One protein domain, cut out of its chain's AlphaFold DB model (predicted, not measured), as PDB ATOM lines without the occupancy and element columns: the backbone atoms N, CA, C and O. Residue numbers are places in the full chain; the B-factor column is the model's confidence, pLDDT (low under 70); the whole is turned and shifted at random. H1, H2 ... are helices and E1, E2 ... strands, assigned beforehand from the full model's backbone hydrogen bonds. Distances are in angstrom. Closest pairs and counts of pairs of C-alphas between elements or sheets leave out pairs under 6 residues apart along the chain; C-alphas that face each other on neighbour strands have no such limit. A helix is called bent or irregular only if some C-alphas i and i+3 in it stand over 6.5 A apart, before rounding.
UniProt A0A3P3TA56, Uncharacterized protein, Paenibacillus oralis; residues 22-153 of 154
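Overview. This is residues 22 to 153 of the 154 residues of an uncharacterized protein of Paenibacillus oralis (UniProt A0A3P3TA56). A strongly twisted antiparallel sheet of five strands has helix H2 over one face, and the long helix H1 crosses H2 beside the strands, its residues 22 to 32 sticking out as a free arm. H3 packs by its beginning on E4, away from the other two helices. The printed part has 132 residues, with three named helices and five named strands in the order H1 E1 E2 E3 E4 H2 E5 H3; the sheet's order is E1 E2 E3 E4 E5, and the class is mixed, helices and strands. The whole is compact, with a radius of gyration of the C-alphas of 15.5 A and spans of 47 by 39 by 29 A.

Along the chain. Find C-alpha 22 at (9.639, -29.106, -26.640); from there H1 runs 36.6 A, residues 22 to 46, only just irregular, with C-alphas 22 and 25 6.8 A apart. Next come E1, residues 54 to 57, E2, residues 60 to 64, E3, residues 75 to 82, 22.2 A, and E4, residues 88 to 97, 25.1 A, which bends by 60 degrees at residue 92. H2, residues 104 to 118, 22.3 A, begins at C-alpha 104 (-0.521, -14.159, -0.500). E5 is residues 134 to 136, and H3, residues 137 to 151, 20.7 A, ends at C-alpha 151 (-23.445, -34.207, 3.040).

Arrangement. Start at the sheet, where E1 to E4 form a meander, each strand the antiparallel neighbour of the one before. Look for N 55 and O 62 at 2.8 A between E1 and E2, N 61 and O 80 at 2.8 A between E2 and E3, N 77 and O 95 at 2.9 A between E3 and E4, and N 89 and O 135 at 2.7 A between E4 and E5. H2 is on the sheet at a height of 8.7 A, only just over E3, with 3 C-alphas falling on it, and runs along the strands. H1 touches H2 with residues 34 to 45 alone, opposite ways at a steep tilt of 59 degrees; the closest C-alphas, of Tyr 37 and Val 110, are 5.5 A apart. H1 stands at the sheet's level, at a height of 1.6 A. H3 is on the sheet, over none of its strands but only just, with 2 C-alphas falling on E5; the C-alphas of Gly 88 and Ala 137, the closest of E4 and H3, are 4.5 A apart. H3 is apart from H1 and H2. O i to N i+4 pairs are within hydrogen-bond range in 20 of 21 cases in H1 and 10 of 11 in both H2 and H3.

Size, cuts and confidence. The C-alphas of Ala 22 and Ala 153, the two farthest apart, are 50.0 A from each other. The printed part has no cut. The link from H2 to E5, residues 119 to 133, is long. Mean pLDDT of the printed part is 81.6; look for values under 70 at residues 22 to 29, 68 to 72, 99 to 104, 126 to 127 and 129 to 132.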
ATOM      1  N   ALA A  22       9.326 -28.094 -27.657       42.56
ATOM      2  CA  ALA A  22       9.639 -29.106 -26.640       42.56
ATOM      3  C   ALA A  22       8.981 -28.829 -25.269       42.56
ATOM      4  O   ALA A  22       8.739 -29.756 -24.499       42.56
ATOM      5  N   CYS A  23       8.646 -27.568 -24.966       41.06
ATOM      6  CA  CYS A  23       7.985 -27.163 -23.718       41.06
ATOM      7  C   CYS A  23       6.472 -26.957 -23.874       41.06
ATOM      8  O   CYS A  23       5.779 -26.763 -22.880       41.06
ATOM      9  N   ALA A  24       5.941 -26.970 -25.098       45.03
ATOM     10  CA  ALA A  24       4.518 -26.745 -25.340       45.03
ATOM     11  C   ALA A  24       3.657 -27.871 -24.742       45.03
ATOM     12  O   ALA A  24       2.634 -27.598 -24.123       45.03
ATOM     13  N   GLY A  25       4.098 -29.129 -24.858       44.28
ATOM     14  CA  GLY A  25       3.401 -30.275 -24.266       44.28
ATOM     15  C   GLY A  25       3.500 -30.304 -22.739       44.28
ATOM     16  O   GLY A  25       2.481 -30.324 -22.048       44.28
ATOM     17  N   SER A  26       4.722 -30.238 -22.203       53.19
ATOM     18  CA  SER A  26       4.979 -30.286 -20.757       53.19
ATOM     19  C   SER A  26       4.466 -29.046 -20.023       53.19
ATOM     20  O   SER A  26       3.811 -29.172 -18.994       53.19
ATOM     21  N   GLY A  27       4.644 -27.851 -20.587       52.91
ATOM     22  CA  GLY A  27       4.161 -26.595 -20.013       52.91
ATOM     23  C   GLY A  27       2.634 -26.483 -19.987       52.91
ATOM     24  O   GLY A  27       2.076 -25.896 -19.060       52.91
ATOM     25  N   VAL A  28       1.923 -27.079 -20.954       59.38
ATOM     26  CA  VAL A  28       0.452 -27.165 -20.912       59.38
ATOM     27  C   VAL A  28      -0.010 -28.115 -19.807       59.38
ATOM     28  O   VAL A  28      -0.975 -27.794 -19.111       59.38
ATOM     29  N   VAL A  29       0.670 -29.249 -19.609       60.03
ATOM     30  CA  VAL A  29       0.369 -30.192 -18.517       60.03
ATOM     31  C   VAL A  29       0.654 -29.556 -17.156       60.03
ATOM     32  O   VAL A  29      -0.232 -29.543 -16.305       60.03
ATOM     33  N   GLU A  30       1.819 -28.932 -16.969       72.56
ATOM     34  CA  GLU A  30       2.177 -28.240 -15.724       72.56
ATOM     35  C   GLU A  30       1.224 -27.082 -15.411       72.56
ATOM     36  O   GLU A  30       0.793 -26.928 -14.269       72.56
ATOM     37  N   LYS A  31       0.813 -26.301 -16.420       76.31
ATOM     38  CA  LYS A  31      -0.176 -25.230 -16.240       76.31
ATOM     39  C   LYS A  31      -1.555 -25.778 -15.868       76.31
ATOM     40  O   LYS A  31      -2.217 -25.217 -14.996       76.31
ATOM     41  N   LYS A  32      -2.004 -26.865 -16.507       80.75
ATOM     42  CA  LYS A  32      -3.268 -27.537 -16.154       80.75
ATOM     43  C   LYS A  32      -3.228 -28.050 -14.717       80.75
ATOM     44  O   LYS A  32      -4.179 -27.826 -13.973       80.75
ATOM     45  N   LEU A  33      -2.124 -28.684 -14.332       84.31
ATOM     46  CA  LEU A  33      -1.900 -29.205 -12.991       84.31
ATOM     47  C   LEU A  33      -1.918 -28.080 -11.949       84.31
ATOM     48  O   LEU A  33      -2.699 -28.124 -11.003       84.31
ATOM     49  N   PHE A  34      -1.140 -27.021 -12.177       88.06
ATOM     50  CA  PHE A  34      -1.130 -25.833 -11.327       88.06
ATOM     51  C   PHE A  34      -2.534 -25.245 -11.152       88.06
ATOM     52  O   PHE A  34      -2.941 -24.938 -10.036       88.06
ATOM     53  N   ASN A  35      -3.313 -25.135 -12.234       88.19
ATOM     54  CA  ASN A  35      -4.677 -24.615 -12.168       88.19
ATOM     55  C   ASN A  35      -5.599 -25.481 -11.292       88.19
ATOM     56  O   ASN A  35      -6.441 -24.926 -10.585       88.19
ATOM     57  N   ARG A  36      -5.441 -26.814 -11.301       91.75
ATOM     58  CA  ARG A  36      -6.191 -27.722 -10.411       91.75
ATOM     59  C   ARG A  36      -5.845 -27.461  -8.947       91.75
ATOM     60  O   ARG A  36      -6.752 -27.236  -8.148       91.75
ATOM     61  N   TYR A  37      -4.553 -27.403  -8.618       92.12
ATOM     62  CA  TYR A  37      -4.099 -27.096  -7.259       92.12
ATOM     63  C   TYR A  37      -4.545 -25.705  -6.809       92.12
ATOM     64  O   TYR A  37      -5.019 -25.536  -5.689       92.12
ATOM     65  N   HIS A  38      -4.473 -24.710  -7.694       91.94
ATOM     66  CA  HIS A  38      -4.951 -23.361  -7.419       91.94
ATOM     67  C   HIS A  38      -6.457 -23.329  -7.143       91.94
ATOM     68  O   HIS A  38      -6.900 -22.678  -6.194       91.94
ATOM     69  N   ALA A  39      -7.257 -24.043  -7.939       91.38
ATOM     70  CA  ALA A  39      -8.696 -24.143  -7.727       91.38
ATOM     71  C   ALA A  39      -9.027 -24.825  -6.392       91.38
ATOM     72  O   ALA A  39      -9.892 -24.335  -5.663       91.38
ATOM     73  N   LEU A  40      -8.320 -25.905  -6.040       92.50
ATOM     74  CA  LEU A  40      -8.477 -26.573  -4.751       92.50
ATOM     75  C   LEU A  40      -8.092 -25.649  -3.592       92.50
ATOM     76  O   LEU A  40      -8.923 -25.396  -2.728       92.50
ATOM     77  N   ALA A  41      -6.894 -25.063  -3.607       90.06
ATOM     78  CA  ALA A  41      -6.431 -24.132  -2.577       90.06
ATOM     79  C   ALA A  41      -7.393 -22.943  -2.389       90.06
ATOM     80  O   ALA A  41      -7.645 -22.503  -1.269       90.06
ATOM     81  N   THR A  42      -7.986 -22.455  -3.482       88.00
ATOM     82  CA  THR A  42      -9.028 -21.421  -3.438       88.00
ATOM     83  C   THR A  42     -10.289 -21.921  -2.723       88.00
ATOM     84  O   THR A  42     -10.859 -21.175  -1.928       88.00
ATOM     85  N   LYS A  43     -10.729 -23.166  -2.967       88.50
ATOM     86  CA  LYS A  43     -11.880 -23.771  -2.275       88.50
ATOM     87  C   LYS A  43     -11.603 -23.971  -0.784       88.50
ATOM     88  O   LYS A  43     -12.395 -23.483   0.013       88.50
ATOM     89  N   LEU A  44     -10.487 -24.615  -0.434       87.69
ATOM     90  CA  LEU A  44     -10.098 -24.901   0.956       87.69
ATOM     91  C   LEU A  44     -10.058 -23.630   1.808       87.69
ATOM     92  O   LEU A  44     -10.408 -23.637   2.978       87.69
ATOM     93  N   ARG A  45      -9.641 -22.519   1.198       82.12
ATOM     94  CA  ARG A  45      -9.496 -21.246   1.890       82.12
ATOM     95  C   ARG A  45     -10.777 -20.426   1.969       82.12
ATOM     96  O   ARG A  45     -11.079 -19.854   3.008       82.12
ATOM     97  N   ASN A  46     -11.470 -20.270   0.842       78.81
ATOM     98  CA  ASN A  46     -12.533 -19.270   0.724       78.81
ATOM     99  C   ASN A  46     -13.916 -19.827   1.059       78.81
ATOM    100  O   ASN A  46     -14.890 -19.075   1.049       78.81
ATOM    101  N   LYS A  47     -14.026 -21.135   1.286       78.56
ATOM    102  CA  LYS A  47     -15.286 -21.789   1.606       78.56
ATOM    103  C   LYS A  47     -15.157 -22.500   2.945       78.56
ATOM    104  O   LYS A  47     -14.204 -23.245   3.173       78.56
ATOM    105  N   ILE A  48     -16.156 -22.295   3.792       75.88
ATOM    106  CA  ILE A  48     -16.376 -23.131   4.967       75.88
ATOM    107  C   ILE A  48     -16.627 -24.546   4.453       75.88
ATOM    108  O   ILE A  48     -17.436 -24.730   3.541       75.88
ATOM    109  N   GLN A  49     -15.895 -25.519   4.982       82.25
ATOM    110  CA  GLN A  49     -16.161 -26.923   4.708       82.25
ATOM    111  C   GLN A  49     -16.837 -27.535   5.922       82.25
ATOM    112  O   GLN A  49     -16.417 -27.293   7.051       82.25
ATOM    113  N   ILE A  50     -17.854 -28.353   5.675       84.81
ATOM    114  CA  ILE A  50     -18.425 -29.200   6.717       84.81
ATOM    115  C   ILE A  50     -17.371 -30.216   7.195       84.81
ATOM    116  O   ILE A  50     -16.441 -30.535   6.432       84.81
ATOM    117  N   PRO A  51     -17.481 -30.724   8.434       85.06
ATOM    118  CA  PRO A  51     -16.626 -31.799   8.922       85.06
ATOM    119  C   PRO A  51     -16.594 -32.986   7.952       85.06
ATOM    120  O   PRO A  51     -17.578 -33.265   7.267       85.06
ATOM    121  N   TYR A  52     -15.444 -33.653   7.861       87.88
ATOM    122  CA  TYR A  52     -15.198 -34.811   6.995       87.88
ATOM    123  C   TYR A  52     -15.324 -34.560   5.492       87.88
ATOM    124  O   TYR A  52     -15.151 -35.480   4.699       87.88
ATOM    125  N   LYS A  53     -15.542 -33.317   5.053       91.75
ATOM    126  CA  LYS A  53     -15.479 -32.999   3.629       91.75
ATOM    127  C   LYS A  53     -14.125 -33.385   3.054       91.75
ATOM    128  O   LYS A  53     -13.091 -32.961   3.574       91.75
ATOM    129  N   TYR A  54     -14.142 -34.149   1.969       93.88
ATOM    130  CA  TYR A  54     -12.928 -34.633   1.333       93.88
ATOM    131  C   TYR A  54     -12.700 -34.032  -0.057       93.88
ATOM    132  O   TYR A  54     -13.625 -33.573  -0.732       93.88
ATOM    133  N   PHE A  55     -11.439 -34.035  -0.485       94.12
ATOM    134  CA  PHE A  55     -11.007 -33.591  -1.806       94.12
ATOM    135  C   PHE A  55      -9.940 -34.529  -2.357       94.12
ATOM    136  O   PHE A  55      -8.939 -34.780  -1.693       94.12
ATOM    137  N   GLU A  56     -10.121 -34.982  -3.595       93.56
ATOM    138  CA  GLU A  56      -9.118 -35.758  -4.326       93.56
ATOM    139  C   GLU A  56      -8.409 -34.857  -5.346       93.56
ATOM    140  O   GLU A  56      -9.053 -34.125  -6.107       93.56
ATOM    141  N   ILE A  57      -7.076 -34.894  -5.367       92.69
ATOM    142  CA  ILE A  57      -6.265 -34.218  -6.381       92.69
ATOM    143  C   ILE A  57      -5.017 -35.040  -6.693       92.69
ATOM    144  O   ILE A  57      -4.158 -35.241  -5.842       92.69
ATOM    145  N   GLU A  58      -4.904 -35.495  -7.940       90.12
ATOM    146  CA  GLU A  58      -3.808 -36.365  -8.383       90.12
ATOM    147  C   GLU A  58      -3.681 -37.621  -7.499       90.12
ATOM    148  O   GLU A  58      -4.558 -38.480  -7.534       90.12
ATOM    149  N   ASN A  59      -2.612 -37.728  -6.706       90.38
ATOM    150  CA  ASN A  59      -2.355 -38.817  -5.766       90.38
ATOM    151  C   ASN A  59      -2.678 -38.455  -4.306       90.38
ATOM    152  O   ASN A  59      -2.368 -39.244  -3.418       90.38
ATOM    153  N   LEU A  60      -3.261 -37.282  -4.048       93.50
ATOM    154  CA  LEU A  60      -3.589 -36.806  -2.708       93.50
ATOM    155  C   LEU A  60      -5.089 -36.894  -2.428       93.50
ATOM    156  O   LEU A  60      -5.922 -36.562  -3.275       93.50
ATOM    157  N   VAL A  61      -5.406 -37.252  -1.189       94.81
ATOM    158  CA  VAL A  61      -6.733 -37.151  -0.585       94.81
ATOM    159  C   VAL A  61      -6.615 -36.252   0.632       94.81
ATOM    160  O   VAL A  61      -5.799 -36.487   1.516       94.81
ATOM    161  N   LEU A  62      -7.425 -35.206   0.684       94.69
ATOM    162  CA  LEU A  62      -7.495 -34.302   1.821       94.69
ATOM    163  C   LEU A  62      -8.836 -34.510   2.504       94.69
ATOM    164  O   LEU A  62      -9.856 -34.365   1.839       94.69
ATOM    165  N   ILE A  63      -8.848 -34.799   3.803       93.69
ATOM    166  CA  ILE A  63     -10.074 -34.948   4.597       93.69
ATOM    167  C   ILE A  63     -10.101 -33.849   5.650       93.69
ATOM    168  O   ILE A  63      -9.160 -33.717   6.433       93.69
ATOM    169  N   ASN A  64     -11.168 -33.052   5.668       91.81
ATOM    170  CA  ASN A  64     -11.380 -32.037   6.690       91.81
ATOM    171  C   ASN A  64     -11.603 -32.709   8.051       91.81
ATOM    172  O   ASN A  64     -12.637 -33.335   8.273       91.81
ATOM    173  N   ILE A  65     -10.648 -32.551   8.962       90.38
ATOM    174  CA  ILE A  65     -10.705 -33.078  10.333       90.38
ATOM    175  C   ILE A  65     -10.963 -31.970  11.360       90.38
ATOM    176  O   ILE A  65     -10.829 -32.180  12.563       90.38
ATOM    177  N   SER A  66     -11.340 -30.777  10.892       85.94
ATOM    178  CA  SER A  66     -11.703 -29.666  11.765       85.94
ATOM    179  C   SER A  66     -12.895 -30.037  12.636       85.94
ATOM    180  O   SER A  66     -13.962 -30.377  12.131       85.94
ATOM    181  N   LEU A  67     -12.737 -29.873  13.947       73.62
ATOM    182  CA  LEU A  67     -13.816 -30.053  14.925       73.62
ATOM    183  C   LEU A  67     -14.657 -28.782  15.126       73.62
ATOM    184  O   LEU A  67     -15.560 -28.749  15.955       73.62
ATOM    185  N   SER A  68     -14.320 -27.706  14.415       69.56
ATOM    186  CA  SER A  68     -14.950 -26.400  14.558       69.56
ATOM    187  C   SER A  68     -15.873 -26.112  13.384       69.56
ATOM    188  O   SER A  68     -15.421 -26.049  12.244       69.56
ATOM    189  N   GLU A  69     -17.130 -25.811  13.689       65.75
ATOM    190  CA  GLU A  69     -18.109 -25.295  12.725       65.75
ATOM    191  C   GLU A  69     -17.953 -23.780  12.476       65.75
ATOM    192  O   GLU A  69     -18.587 -23.228  11.579       65.75
ATOM    193  N   ASP A  70     -17.101 -23.092  13.254       68.12
ATOM    194  CA  ASP A  70     -16.855 -21.650  13.121       68.12
ATOM    195  C   ASP A  70     -16.211 -21.309  11.757       68.12
ATOM    196  O   ASP A  70     -15.060 -21.692  11.505       68.12
ATOM    197  N   PRO A  71     -16.893 -20.514  10.907       56.81
ATOM    198  CA  PRO A  71     -16.401 -20.080   9.599       56.81
ATOM    199  C   PRO A  71     -15.054 -19.363   9.606       56.81
ATOM    200  O   PRO A  71     -14.365 -19.313   8.586       56.81
ATOM    201  N   ASN A  72     -14.740 -18.705  10.723       64.12
ATOM    202  CA  ASN A  72     -13.616 -17.790  10.850       64.12
ATOM    203  C   ASN A  72     -12.394 -18.459  11.486       64.12
ATOM    204  O   ASN A  72     -11.361 -17.809  11.662       64.12
ATOM    205  N   ARG A  73     -12.500 -19.744  11.842       70.56
ATOM    206  CA  ARG A  73     -11.402 -20.516  12.416       70.56
ATOM    207  C   ARG A  73     -10.583 -21.228  11.350       70.56
ATOM    208  O   ARG A  73     -10.976 -21.385  10.196       70.56
ATOM    209  N   TYR A  74      -9.385 -21.616  11.769       79.62
ATOM    210  CA  TYR A  74      -8.503 -22.465  10.989       79.62
ATOM    211  C   TYR A  74      -9.189 -23.796  10.687       79.62
ATOM    212  O   TYR A  74      -9.762 -24.406  11.589       79.62
ATOM    213  N   GLN A  75      -9.096 -24.236   9.435       85.75
ATOM    214  CA  GLN A  75      -9.513 -25.569   9.032       85.75
ATOM    215  C   GLN A  75      -8.295 -26.483   8.959       85.75
ATOM    216  O   GLN A  75      -7.284 -26.122   8.356       85.75
ATOM    217  N   GLU A  76      -8.390 -27.653   9.566       90.06
ATOM    218  CA  GLU A  76      -7.368 -28.684   9.543       90.06
ATOM    219  C   GLU A  76      -7.764 -29.804   8.583       90.06
ATOM    220  O   GLU A  76      -8.892 -30.300   8.598       90.06
ATOM    221  N   TYR A  77      -6.813 -30.204   7.745       91.88
ATOM    222  CA  TYR A  77      -6.982 -31.289   6.794       91.88
ATOM    223  C   TYR A  77      -5.929 -32.354   7.034       91.88
ATOM    224  O   TYR A  77      -4.737 -32.061   6.947       91.88
ATOM    225  N   ALA A  78      -6.368 -33.590   7.253       93.38
ATOM    226  CA  ALA A  78      -5.493 -34.743   7.121       93.38
ATOM    227  C   ALA A  78      -5.213 -34.964   5.632       93.38
ATOM    228  O   ALA A  78      -6.144 -35.061   4.828       93.38
ATOM    229  N   VAL A  79      -3.936 -35.017   5.271       93.56
ATOM    230  CA  VAL A  79      -3.475 -35.263   3.909       93.56
ATOM    231  C   VAL A  79      -2.994 -36.698   3.828       93.56
ATOM    232  O   VAL A  79      -2.013 -37.079   4.466       93.56
ATOM    233  N   TYR A  80      -3.688 -37.477   3.015       93.50
ATOM    234  CA  TYR A  80      -3.311 -38.823   2.649       93.50
ATOM    235  C   TYR A  80      -2.773 -38.835   1.232       93.50
ATOM    236  O   TYR A  80      -3.198 -38.060   0.370       93.50
ATOM    237  N   ARG A  81      -1.862 -39.758   0.974       91.81
ATOM    238  CA  ARG A  81      -1.335 -40.023  -0.348       91.81
ATOM    239  C   ARG A  81      -1.595 -41.464  -0.724       91.81
ATOM    240  O   ARG A  81      -1.407 -42.354   0.092       91.81
ATOM    241  N   ARG A  82      -2.021 -41.671  -1.966       91.44
ATOM    242  CA  ARG A  82      -2.215 -43.001  -2.532       91.44
ATOM    243  C   ARG A  82      -0.880 -43.741  -2.610       91.44
ATOM    244  O   ARG A  82       0.093 -43.185  -3.124       91.44
ATOM    245  N   ASP A  83      -0.882 -44.982  -2.146       87.31
ATOM    246  CA  ASP A  83       0.255 -45.890  -2.248       87.31
ATOM    247  C   ASP A  83       0.539 -46.237  -3.721       87.31
ATOM    248  O   ASP A  83      -0.372 -46.262  -4.552       87.31
ATOM    249  N   GLU A  84       1.801 -46.502  -4.067       81.38
ATOM    250  CA  GLU A  84       2.213 -46.745  -5.461       81.38
ATOM    251  C   GLU A  84       1.532 -47.981  -6.069       81.38
ATOM    252  O   GLU A  84       1.141 -47.961  -7.237       81.38
ATOM    253  N   ASP A  85       1.286 -49.000  -5.244       82.56
ATOM    254  CA  ASP A  85       0.604 -50.240  -5.629       82.56
ATOM    255  C   ASP A  85      -0.929 -50.097  -5.683       82.56
ATOM    256  O   ASP A  85      -1.643 -51.046  -6.006       82.56
ATOM    257  N   GLY A  86      -1.466 -48.921  -5.335       75.62
ATOM    258  CA  GLY A  86      -2.906 -48.650  -5.315       75.62
ATOM    259  C   GLY A  86      -3.684 -49.354  -4.197       75.62
ATOM    260  O   GLY A  86      -4.908 -49.251  -4.169       75.62
ATOM    261  N   GLY A  87      -3.000 -50.040  -3.273       82.19
ATOM    262  CA  GLY A  87      -3.616 -50.808  -2.182       82.19
ATOM    263  C   GLY A  87      -4.262 -49.963  -1.078       82.19
ATOM    264  O   GLY A  87      -5.025 -50.485  -0.264       82.19
ATOM    265  N   GLY A  88      -3.996 -48.659  -1.051       89.88
ATOM    266  CA  GLY A  88      -4.546 -47.772  -0.042       89.88
ATOM    267  C   GLY A  88      -3.967 -46.370  -0.091       89.88
ATOM    268  O   GLY A  88      -3.451 -45.899  -1.111       89.88
ATOM    269  N   TYR A  89      -4.119 -45.695   1.035       91.56
ATOM    270  CA  TYR A  89      -3.743 -44.324   1.265       91.56
ATOM    271  C   TYR A  89      -3.032 -44.218   2.608       91.56
ATOM    272  O   TYR A  89      -3.524 -44.678   3.637       91.56
ATOM    273  N   THR A  90      -1.898 -43.538   2.604       90.19
ATOM    274  CA  THR A  90      -1.084 -43.294   3.786       90.19
ATOM    275  C   THR A  90      -1.181 -41.824   4.167       90.19
ATOM    276  O   THR A  90      -0.948 -40.945   3.337       90.19
ATOM    277  N   LYS A  91      -1.532 -41.531   5.418       91.25
ATOM    278  CA  LYS A  91      -1.512 -40.183   5.980       91.25
ATOM    279  C   LYS A  91      -0.068 -39.720   6.091       91.25
ATOM    280  O   LYS A  91       0.756 -40.371   6.724       91.25
ATOM    281  N   ILE A  92       0.224 -38.581   5.481       88.94
ATOM    282  CA  ILE A  92       1.584 -38.041   5.405       88.94
ATOM    283  C   ILE A  92       1.738 -36.723   6.158       88.94
ATOM    284  O   ILE A  92       2.827 -36.415   6.630       88.94
ATOM    285  N   GLU A  93       0.661 -35.946   6.303       84.75
ATOM    286  CA  GLU A  93       0.702 -34.659   6.996       84.75
ATOM    287  C   GLU A  93      -0.698 -34.219   7.461       84.75
ATOM    288  O   GLU A  93      -1.717 -34.714   6.971       84.75
ATOM    289  N   SER A  94      -0.751 -33.258   8.384       88.19
ATOM    290  CA  SER A  94      -1.928 -32.415   8.615       88.19
ATOM    291  C   SER A  94      -1.603 -30.988   8.180       88.19
ATOM    292  O   SER A  94      -0.599 -30.425   8.613       88.19
ATOM    293  N   ILE A  95      -2.456 -30.376   7.359       88.88
ATOM    294  CA  ILE A  95      -2.296 -28.975   6.952       88.88
ATOM    295  C   ILE A  95      -3.362 -28.096   7.596       88.88
ATOM    296  O   ILE A  95      -4.553 -28.411   7.581       88.88
ATOM    297  N   THR A  96      -2.935 -26.942   8.100       87.75
ATOM    298  CA  THR A  96      -3.825 -25.937   8.686       87.75
ATOM    299  C   THR A  96      -4.024 -24.783   7.709       87.75
ATOM    300  O   THR A  96      -3.082 -24.075   7.345       87.75
ATOM    301  N   VAL A  97      -5.266 -24.559   7.291       85.31
ATOM    302  CA  VAL A  97      -5.658 -23.519   6.337       85.31
ATOM    303  C   VAL A  97      -6.415 -22.411   7.066       85.31
ATOM    304  O   VAL A  97      -7.425 -22.646   7.721       85.31
ATOM    305  N   ASN A  98      -5.934 -21.172   6.944       76.75
ATOM    306  CA  ASN A  98      -6.598 -19.994   7.504       76.75
ATOM    307  C   ASN A  98      -7.532 -19.334   6.472       76.75
ATOM    308  O   ASN A  98      -7.098 -19.023   5.359       76.75
ATOM    309  N   GLY A  99      -8.770 -19.030   6.868       62.91
ATOM    310  CA  GLY A  99      -9.798 -18.382   6.043       62.91
ATOM    311  C   GLY A  99      -9.619 -16.879   5.749       62.91
ATOM    312  O   GLY A  99     -10.496 -16.271   5.138       62.91
ATOM    313  N   THR A 100      -8.523 -16.220   6.154       60.66
ATOM    314  CA  THR A 100      -8.362 -14.765   5.892       60.66
ATOM    315  C   THR A 100      -8.265 -14.426   4.394       60.66
ATOM    316  O   THR A 100      -7.908 -15.275   3.592       60.66
ATOM    317  N   ARG A 101      -8.554 -13.176   3.987       55.12
ATOM    318  CA  ARG A 101      -8.824 -12.753   2.584       55.12
ATOM    319  C   ARG A 101      -7.634 -12.266   1.727       55.12
ATOM    320  O   ARG A 101      -7.821 -11.938   0.558       55.12
ATOM    321  N   THR A 102      -6.409 -12.162   2.242       55.59
ATOM    322  CA  THR A 102      -5.279 -11.568   1.477       55.59
ATOM    323  C   THR A 102      -4.743 -12.544   0.419       55.59
ATOM    324  O   THR A 102      -4.547 -13.686   0.746       55.59
ATOM    325  N   GLN A 103      -4.454 -12.219  -0.844       51.88
ATOM    326  CA  GLN A 103      -4.073 -13.251  -1.851       51.88
ATOM    327  C   GLN A 103      -2.780 -14.063  -1.565       51.88
ATOM    328  O   GLN A 103      -2.630 -15.171  -2.080       51.88
ATOM    329  N   ARG A 104      -1.859 -13.562  -0.730       57.09
ATOM    330  CA  ARG A 104      -0.521 -14.159  -0.500       57.09
ATOM    331  C   ARG A 104      -0.464 -15.586   0.126       57.09
ATOM    332  O   ARG A 104       0.556 -16.238  -0.070       57.09
ATOM    333  N   PRO A 105      -1.497 -16.126   0.800       73.25
ATOM    334  CA  PRO A 105      -1.556 -17.517   1.282       73.25
ATOM    335  C   PRO A 105      -2.003 -18.583   0.266       73.25
ATOM    336  O   PRO A 105      -1.630 -19.736   0.443       73.25
ATOM    337  N   ILE A 106      -2.747 -18.251  -0.806       82.75
ATOM    338  CA  ILE A 106      -3.214 -19.283  -1.768       82.75
ATOM    339  C   ILE A 106      -2.034 -19.886  -2.526       82.75
ATOM    340  O   ILE A 106      -1.912 -21.102  -2.588       82.75
ATOM    341  N   LEU A 107      -1.131 -19.054  -3.056       83.69
ATOM    342  CA  LEU A 107       0.029 -19.548  -3.804       83.69
ATOM    343  C   LEU A 107       0.976 -20.386  -2.937       83.69
ATOM    344  O   LEU A 107       1.559 -21.344  -3.433       83.69
ATOM    345  N   ARG A 108       1.089 -20.072  -1.637       84.06
ATOM    346  CA  ARG A 108       1.847 -20.897  -0.686       84.06
ATOM    347  C   ARG A 108       1.196 -22.258  -0.473       84.06
ATOM    348  O   ARG A 108       1.899 -23.258  -0.505       84.06
ATOM    349  N   LEU A 109      -0.128 -22.301  -0.317       86.19
ATOM    350  CA  LEU A 109      -0.866 -23.559  -0.204       86.19
ATOM    351  C   LEU A 109      -0.752 -24.397  -1.487       86.19
ATOM    352  O   LEU A 109      -0.539 -25.600  -1.411       86.19
ATOM    353  N   VAL A 110      -0.808 -23.766  -2.663       89.75
ATOM    354  CA  VAL A 110      -0.555 -24.440  -3.948       89.75
ATOM    355  C   VAL A 110       0.846 -25.044  -3.982       89.75
ATOM    356  O   VAL A 110       0.986 -26.222  -4.296       89.75
ATOM    357  N   ALA A 111       1.872 -24.260  -3.640       87.31
ATOM    358  CA  ALA A 111       3.252 -24.732  -3.625       87.31
ATOM    359  C   ALA A 111       3.452 -25.893  -2.639       87.31
ATOM    360  O   ALA A 111       4.106 -26.868  -2.993       87.31
ATOM    361  N   LEU A 112       2.843 -25.817  -1.452       88.62
ATOM    362  CA  LEU A 112       2.877 -26.878  -0.448       88.62
ATOM    363  C   LEU A 112       2.257 -28.174  -0.984       88.62
ATOM    364  O   LEU A 112       2.932 -29.195  -1.031       88.62
ATOM    365  N   LEU A 113       1.012 -28.126  -1.467       90.31
ATOM    366  CA  LEU A 113       0.311 -29.309  -1.982       90.31
ATOM    367  C   LEU A 113       1.041 -29.944  -3.174       90.31
ATOM    368  O   LEU A 113       1.156 -31.165  -3.263       90.31
ATOM    369  N   MET A 114       1.581 -29.120  -4.075       90.50
ATOM    370  CA  MET A 114       2.386 -29.606  -5.196       90.50
ATOM    371  C   MET A 114       3.722 -30.203  -4.745       90.50
ATOM    372  O   MET A 114       4.198 -31.139  -5.384       90.50
ATOM    373  N   SER A 115       4.341 -29.661  -3.692       89.31
ATOM    374  CA  SER A 115       5.573 -30.198  -3.107       89.31
ATOM    375  C   SER A 115       5.317 -31.574  -2.502       89.31
ATOM    376  O   SER A 115       5.991 -32.533  -2.864       89.31
ATOM    377  N   ILE A 116       4.282 -31.677  -1.666       88.75
ATOM    378  CA  ILE A 116       3.858 -32.917  -1.013       88.75
ATOM    379  C   ILE A 116       3.567 -34.013  -2.050       88.75
ATOM    380  O   ILE A 116       4.065 -35.128  -1.937       88.75
ATOM    381  N   SER A 117       2.820 -33.691  -3.111       88.31
ATOM    382  CA  SER A 117       2.467 -34.651  -4.170       88.31
ATOM    383  C   SER A 117       3.686 -35.248  -4.897       88.31
ATOM    384  O   SER A 117       3.598 -36.361  -5.425       88.31
ATOM    385  N   LYS A 118       4.812 -34.519  -4.926       87.50
ATOM    386  CA  LYS A 118       6.041 -34.883  -5.649       87.50
ATOM    387  C   LYS A 118       7.101 -35.579  -4.797       87.50
ATOM    388  O   LYS A 118       7.980 -36.214  -5.375       87.50
ATOM    389  N   GLN A 119       7.071 -35.430  -3.474       83.69
ATOM    390  CA  GLN A 119       7.993 -36.147  -2.584       83.69
ATOM    391  C   GLN A 119       7.714 -37.654  -2.668       83.69
ATOM    392  O   GLN A 119       6.568 -38.006  -2.912       83.69
ATOM    393  N   PRO A 120       8.684 -38.571  -2.550       85.25
ATOM    394  CA  PRO A 120       8.435 -40.015  -2.424       85.25
ATOM    395  C   PRO A 120       7.760 -40.363  -1.084       85.25
ATOM    396  O   PRO A 120       7.800 -39.574  -0.147       85.25
ATOM    397  N   LEU A 121       7.070 -41.508  -0.994       82.19
ATOM    398  CA  LEU A 121       6.369 -41.898   0.246       82.19
ATOM    399  C   LEU A 121       7.355 -42.180   1.385       82.19
ATOM    400  O   LEU A 121       7.065 -41.858   2.536       82.19
ATOM    401  N   SER A 122       8.540 -42.685   1.040       81.94
ATOM    402  CA  SER A 122       9.637 -42.952   1.969       81.94
ATOM    403  C   SER A 122      10.097 -41.722   2.757       81.94
ATOM    404  O   SER A 122      10.536 -41.868   3.896       81.94
ATOM    405  N   ASP A 123       9.923 -40.508   2.221       81.44
ATOM    406  CA  ASP A 123      10.232 -39.264   2.945       81.44
ATOM    407  C   ASP A 123       9.327 -39.067   4.175       81.44
ATOM    408  O   ASP A 123       9.701 -38.366   5.116       81.44
ATOM    409  N   PHE A 124       8.154 -39.706   4.196       78.75
ATOM    410  CA  PHE A 124       7.164 -39.598   5.268       78.75
ATOM    411  C   PHE A 124       7.100 -40.841   6.156       78.75
ATOM    412  O   PHE A 124       6.455 -40.797   7.198       78.75
ATOM    413  N   GLU A 125       7.772 -41.940   5.798       73.50
ATOM    414  CA  GLU A 125       7.659 -43.222   6.509       73.50
ATOM    415  C   GLU A 125       7.982 -43.115   8.003       73.50
ATOM    416  O   GLU A 125       7.320 -43.736   8.829       73.50
ATOM    417  N   SER A 126       8.941 -42.261   8.374       67.25
ATOM    418  CA  SER A 126       9.297 -42.019   9.782       67.25
ATOM    419  C   SER A 126       8.222 -41.270  10.590       67.25
ATOM    420  O   SER A 126       8.274 -41.238  11.823       67.25
ATOM    421  N   HIS A 127       7.241 -40.672   9.913       68.00
ATOM    422  CA  HIS A 127       6.122 -39.942  10.509       68.00
ATOM    423  C   HIS A 127       4.868 -40.810  10.660       68.00
ATOM    424  O   HIS A 127       3.984 -40.438  11.430       68.00
ATOM    425  N   ILE A 128       4.812 -41.963   9.986       72.81
ATOM    426  CA  ILE A 128       3.715 -42.928  10.089       72.81
ATOM    427  C   ILE A 128       3.889 -43.678  11.407       72.81
ATOM    428  O   ILE A 128       4.833 -44.453  11.573       72.81
ATOM    429  N   ARG A 129       3.011 -43.423  12.378       65.88
ATOM    430  CA  ARG A 129       3.180 -43.946  13.743       65.88
ATOM    431  C   ARG A 129       2.120 -44.966  14.129       65.88
ATOM    432  O   ARG A 129       2.374 -45.753  15.039       65.88
ATOM    433  N   ALA A 130       0.961 -44.962  13.471       65.44
ATOM    434  CA  ALA A 130      -0.186 -45.765  13.880       65.44
ATOM    435  C   ALA A 130      -0.914 -46.440  12.708       65.44
ATOM    436  O   ALA A 130      -0.757 -46.065  11.548       65.44
ATOM    437  N   TYR A 131      -1.752 -47.430  13.035       60.97
ATOM    438  CA  TYR A 131      -2.712 -48.019  12.095       60.97
ATOM    439  C   TYR A 131      -3.676 -46.953  11.542       60.97
ATOM    440  O   TYR A 131      -3.961 -46.955  10.352       60.97
ATOM    441  N   ASP A 132      -4.065 -45.983  12.375       69.88
ATOM    442  CA  ASP A 132      -4.962 -44.868  12.021       69.88
ATOM    443  C   ASP A 132      -4.369 -43.890  10.986       69.88
ATOM    444  O   ASP A 132      -5.075 -43.031  10.459       69.88
ATOM    445  N   ASP A 133      -3.073 -44.009  10.682       82.31
ATOM    446  CA  ASP A 133      -2.419 -43.258   9.608       82.31
ATOM    447  C   ASP A 133      -2.543 -43.972   8.251       82.31
ATOM    448  O   ASP A 133      -2.014 -43.490   7.253       82.31
ATOM    449  N   LYS A 134      -3.227 -45.119   8.179       87.00
ATOM    450  CA  LYS A 134      -3.491 -45.843   6.935       87.00
ATOM    451  C   LYS A 134      -4.984 -45.958   6.687       87.00
ATOM    452  O   LYS A 134      -5.777 -46.131   7.603       87.00
ATOM    453  N   LEU A 135      -5.345 -45.876   5.417       88.88
ATOM    454  CA  LEU A 135      -6.701 -46.033   4.932       88.88
ATOM    455  C   LEU A 135      -6.652 -46.942   3.710       88.88
ATOM    456  O   LEU A 135      -6.091 -46.578   2.680       88.88
ATOM    457  N   THR A 136      -7.209 -48.139   3.814       91.31
ATOM    458  CA  THR A 136      -7.307 -49.042   2.662       91.31
ATOM    459  C   THR A 136      -8.207 -48.441   1.581       91.31
ATOM    460  O   THR A 136      -9.033 -47.560   1.841       91.31
ATOM    461  N   ALA A 137      -8.059 -48.914   0.342       90.25
ATOM    462  CA  ALA A 137      -8.924 -48.469  -0.749       90.25
ATOM    463  C   ALA A 137     -10.411 -48.714  -0.429       90.25
ATOM    464  O   ALA A 137     -11.224 -47.805  -0.584       90.25
ATOM    465  N   ASP A 138     -10.744 -49.893   0.104       92.06
ATOM    466  CA  ASP A 138     -12.118 -50.265   0.457       92.06
ATOM    467  C   ASP A 138     -12.692 -49.393   1.581       92.06
ATOM    468  O   ASP A 138     -13.841 -48.952   1.499       92.06
ATOM    469  N   GLU A 139     -11.897 -49.079   2.610       91.88
ATOM    470  CA  GLU A 139     -12.313 -48.157   3.674       91.88
ATOM    471  C   GLU A 139     -12.582 -46.754   3.124       91.88
ATOM    472  O   GLU A 139     -13.560 -46.114   3.519       91.88
ATOM    473  N   PHE A 140     -11.764 -46.271   2.180       92.62
ATOM    474  CA  PHE A 140     -12.007 -44.970   1.563       92.62
ATOM    475  C   PHE A 140     -13.253 -44.972   0.669       92.62
ATOM    476  O   PHE A 140     -14.025 -44.014   0.692       92.62
ATOM    477  N   GLU A 141     -13.504 -46.040  -0.091       92.56
ATOM    478  CA  GLU A 141     -14.745 -46.177  -0.863       92.56
ATOM    479  C   GLU A 141     -15.979 -46.190   0.051       92.56
ATOM    480  O   GLU A 141     -16.941 -45.454  -0.189       92.56
ATOM    481  N   ALA A 142     -15.933 -46.946   1.152       93.38
ATOM    482  CA  ALA A 142     -17.002 -46.970   2.148       93.38
ATOM    483  C   ALA A 142     -17.216 -45.593   2.802       93.38
ATOM    484  O   ALA A 142     -18.358 -45.163   3.014       93.38
ATOM    485  N   PHE A 143     -16.128 -44.869   3.069       92.06
ATOM    486  CA  PHE A 143     -16.177 -43.495   3.549       92.06
ATOM    487  C   PHE A 143     -16.886 -42.571   2.553       92.06
ATOM    488  O   PHE A 143     -17.761 -41.816   2.966       92.06
ATOM    489  N   LYS A 144     -16.591 -42.651   1.248       93.25
ATOM    490  CA  LYS A 144     -17.249 -41.811   0.229       93.25
ATOM    491  C   LYS A 144     -18.757 -42.037   0.178       93.25
ATOM    492  O   LYS A 144     -19.519 -41.071   0.114       93.25
ATOM    493  N   VAL A 145     -19.191 -43.295   0.252       92.81
ATOM    494  CA  VAL A 145     -20.620 -43.651   0.300       92.81
ATOM    495  C   VAL A 145     -21.284 -43.067   1.547       92.81
ATOM    496  O   VAL A 145     -22.331 -42.427   1.453       92.81
ATOM    497  N   SER A 146     -20.651 -43.235   2.708       89.50
ATOM    498  CA  SER A 146     -21.167 -42.726   3.983       89.50
ATOM    499  C   SER A 146     -21.200 -41.193   4.015       89.50
ATOM    500  O   SER A 146     -22.173 -40.595   4.472       89.50
ATOM    501  N   PHE A 147     -20.166 -40.544   3.475       89.75
ATOM    502  CA  PHE A 147     -20.074 -39.093   3.391       89.75
ATOM    503  C   PHE A 147     -21.145 -38.503   2.473       89.75
ATOM    504  O   PHE A 147     -21.705 -37.468   2.809       89.75
ATOM    505  N   ALA A 148     -21.487 -39.152   1.356       90.19
ATOM    506  CA  ALA A 148     -22.559 -38.671   0.483       90.19
ATOM    507  C   ALA A 148     -23.910 -38.579   1.219       90.19
ATOM    508  O   ALA A 148     -24.656 -37.619   1.030       90.19
ATOM    509  N   ALA A 149     -24.206 -39.542   2.099       88.00
ATOM    510  CA  ALA A 149     -25.391 -39.493   2.953       88.00
ATOM    511  C   ALA A 149     -25.300 -38.377   4.010       88.00
ATOM    512  O   ALA A 149     -26.286 -37.688   4.258       88.00
ATOM    513  N   TYR A 150     -24.118 -38.178   4.602       86.75
ATOM    514  CA  TYR A 150     -23.868 -37.104   5.565       86.75
ATOM    515  C   TYR A 150     -23.995 -35.706   4.937       86.75
ATOM    516  O   TYR A 150     -24.676 -34.848   5.484       86.75
ATOM    517  N   GLU A 151     -23.389 -35.482   3.766       86.56
ATOM    518  CA  GLU A 151     -23.445 -34.207   3.040       86.56
ATOM    519  C   GLU A 151     -24.875 -33.870   2.602       86.56
ATOM    520  O   GLU A 151     -25.246 -32.704   2.612       86.56
ATOM    521  N   ALA A 152     -25.703 -34.867   2.274       88.19
ATOM    522  CA  ALA A 152     -27.115 -34.651   1.952       88.19
ATOM    523  C   ALA A 152     -27.968 -34.207   3.158       88.19
ATOM    524  O   ALA A 152     -29.075 -33.702   2.965       88.19
ATOM    525  N   ALA A 153     -27.484 -34.416   4.386       85.06
ATOM    526  CA  ALA A 153     -28.182 -34.078   5.625       85.06
ATOM    527  C   ALA A 153     -27.773 -32.716   6.223       85.06
ATOM    528  O   ALA A 153     -28.388 -32.293   7.204       85.06
TER     529      ALA A 153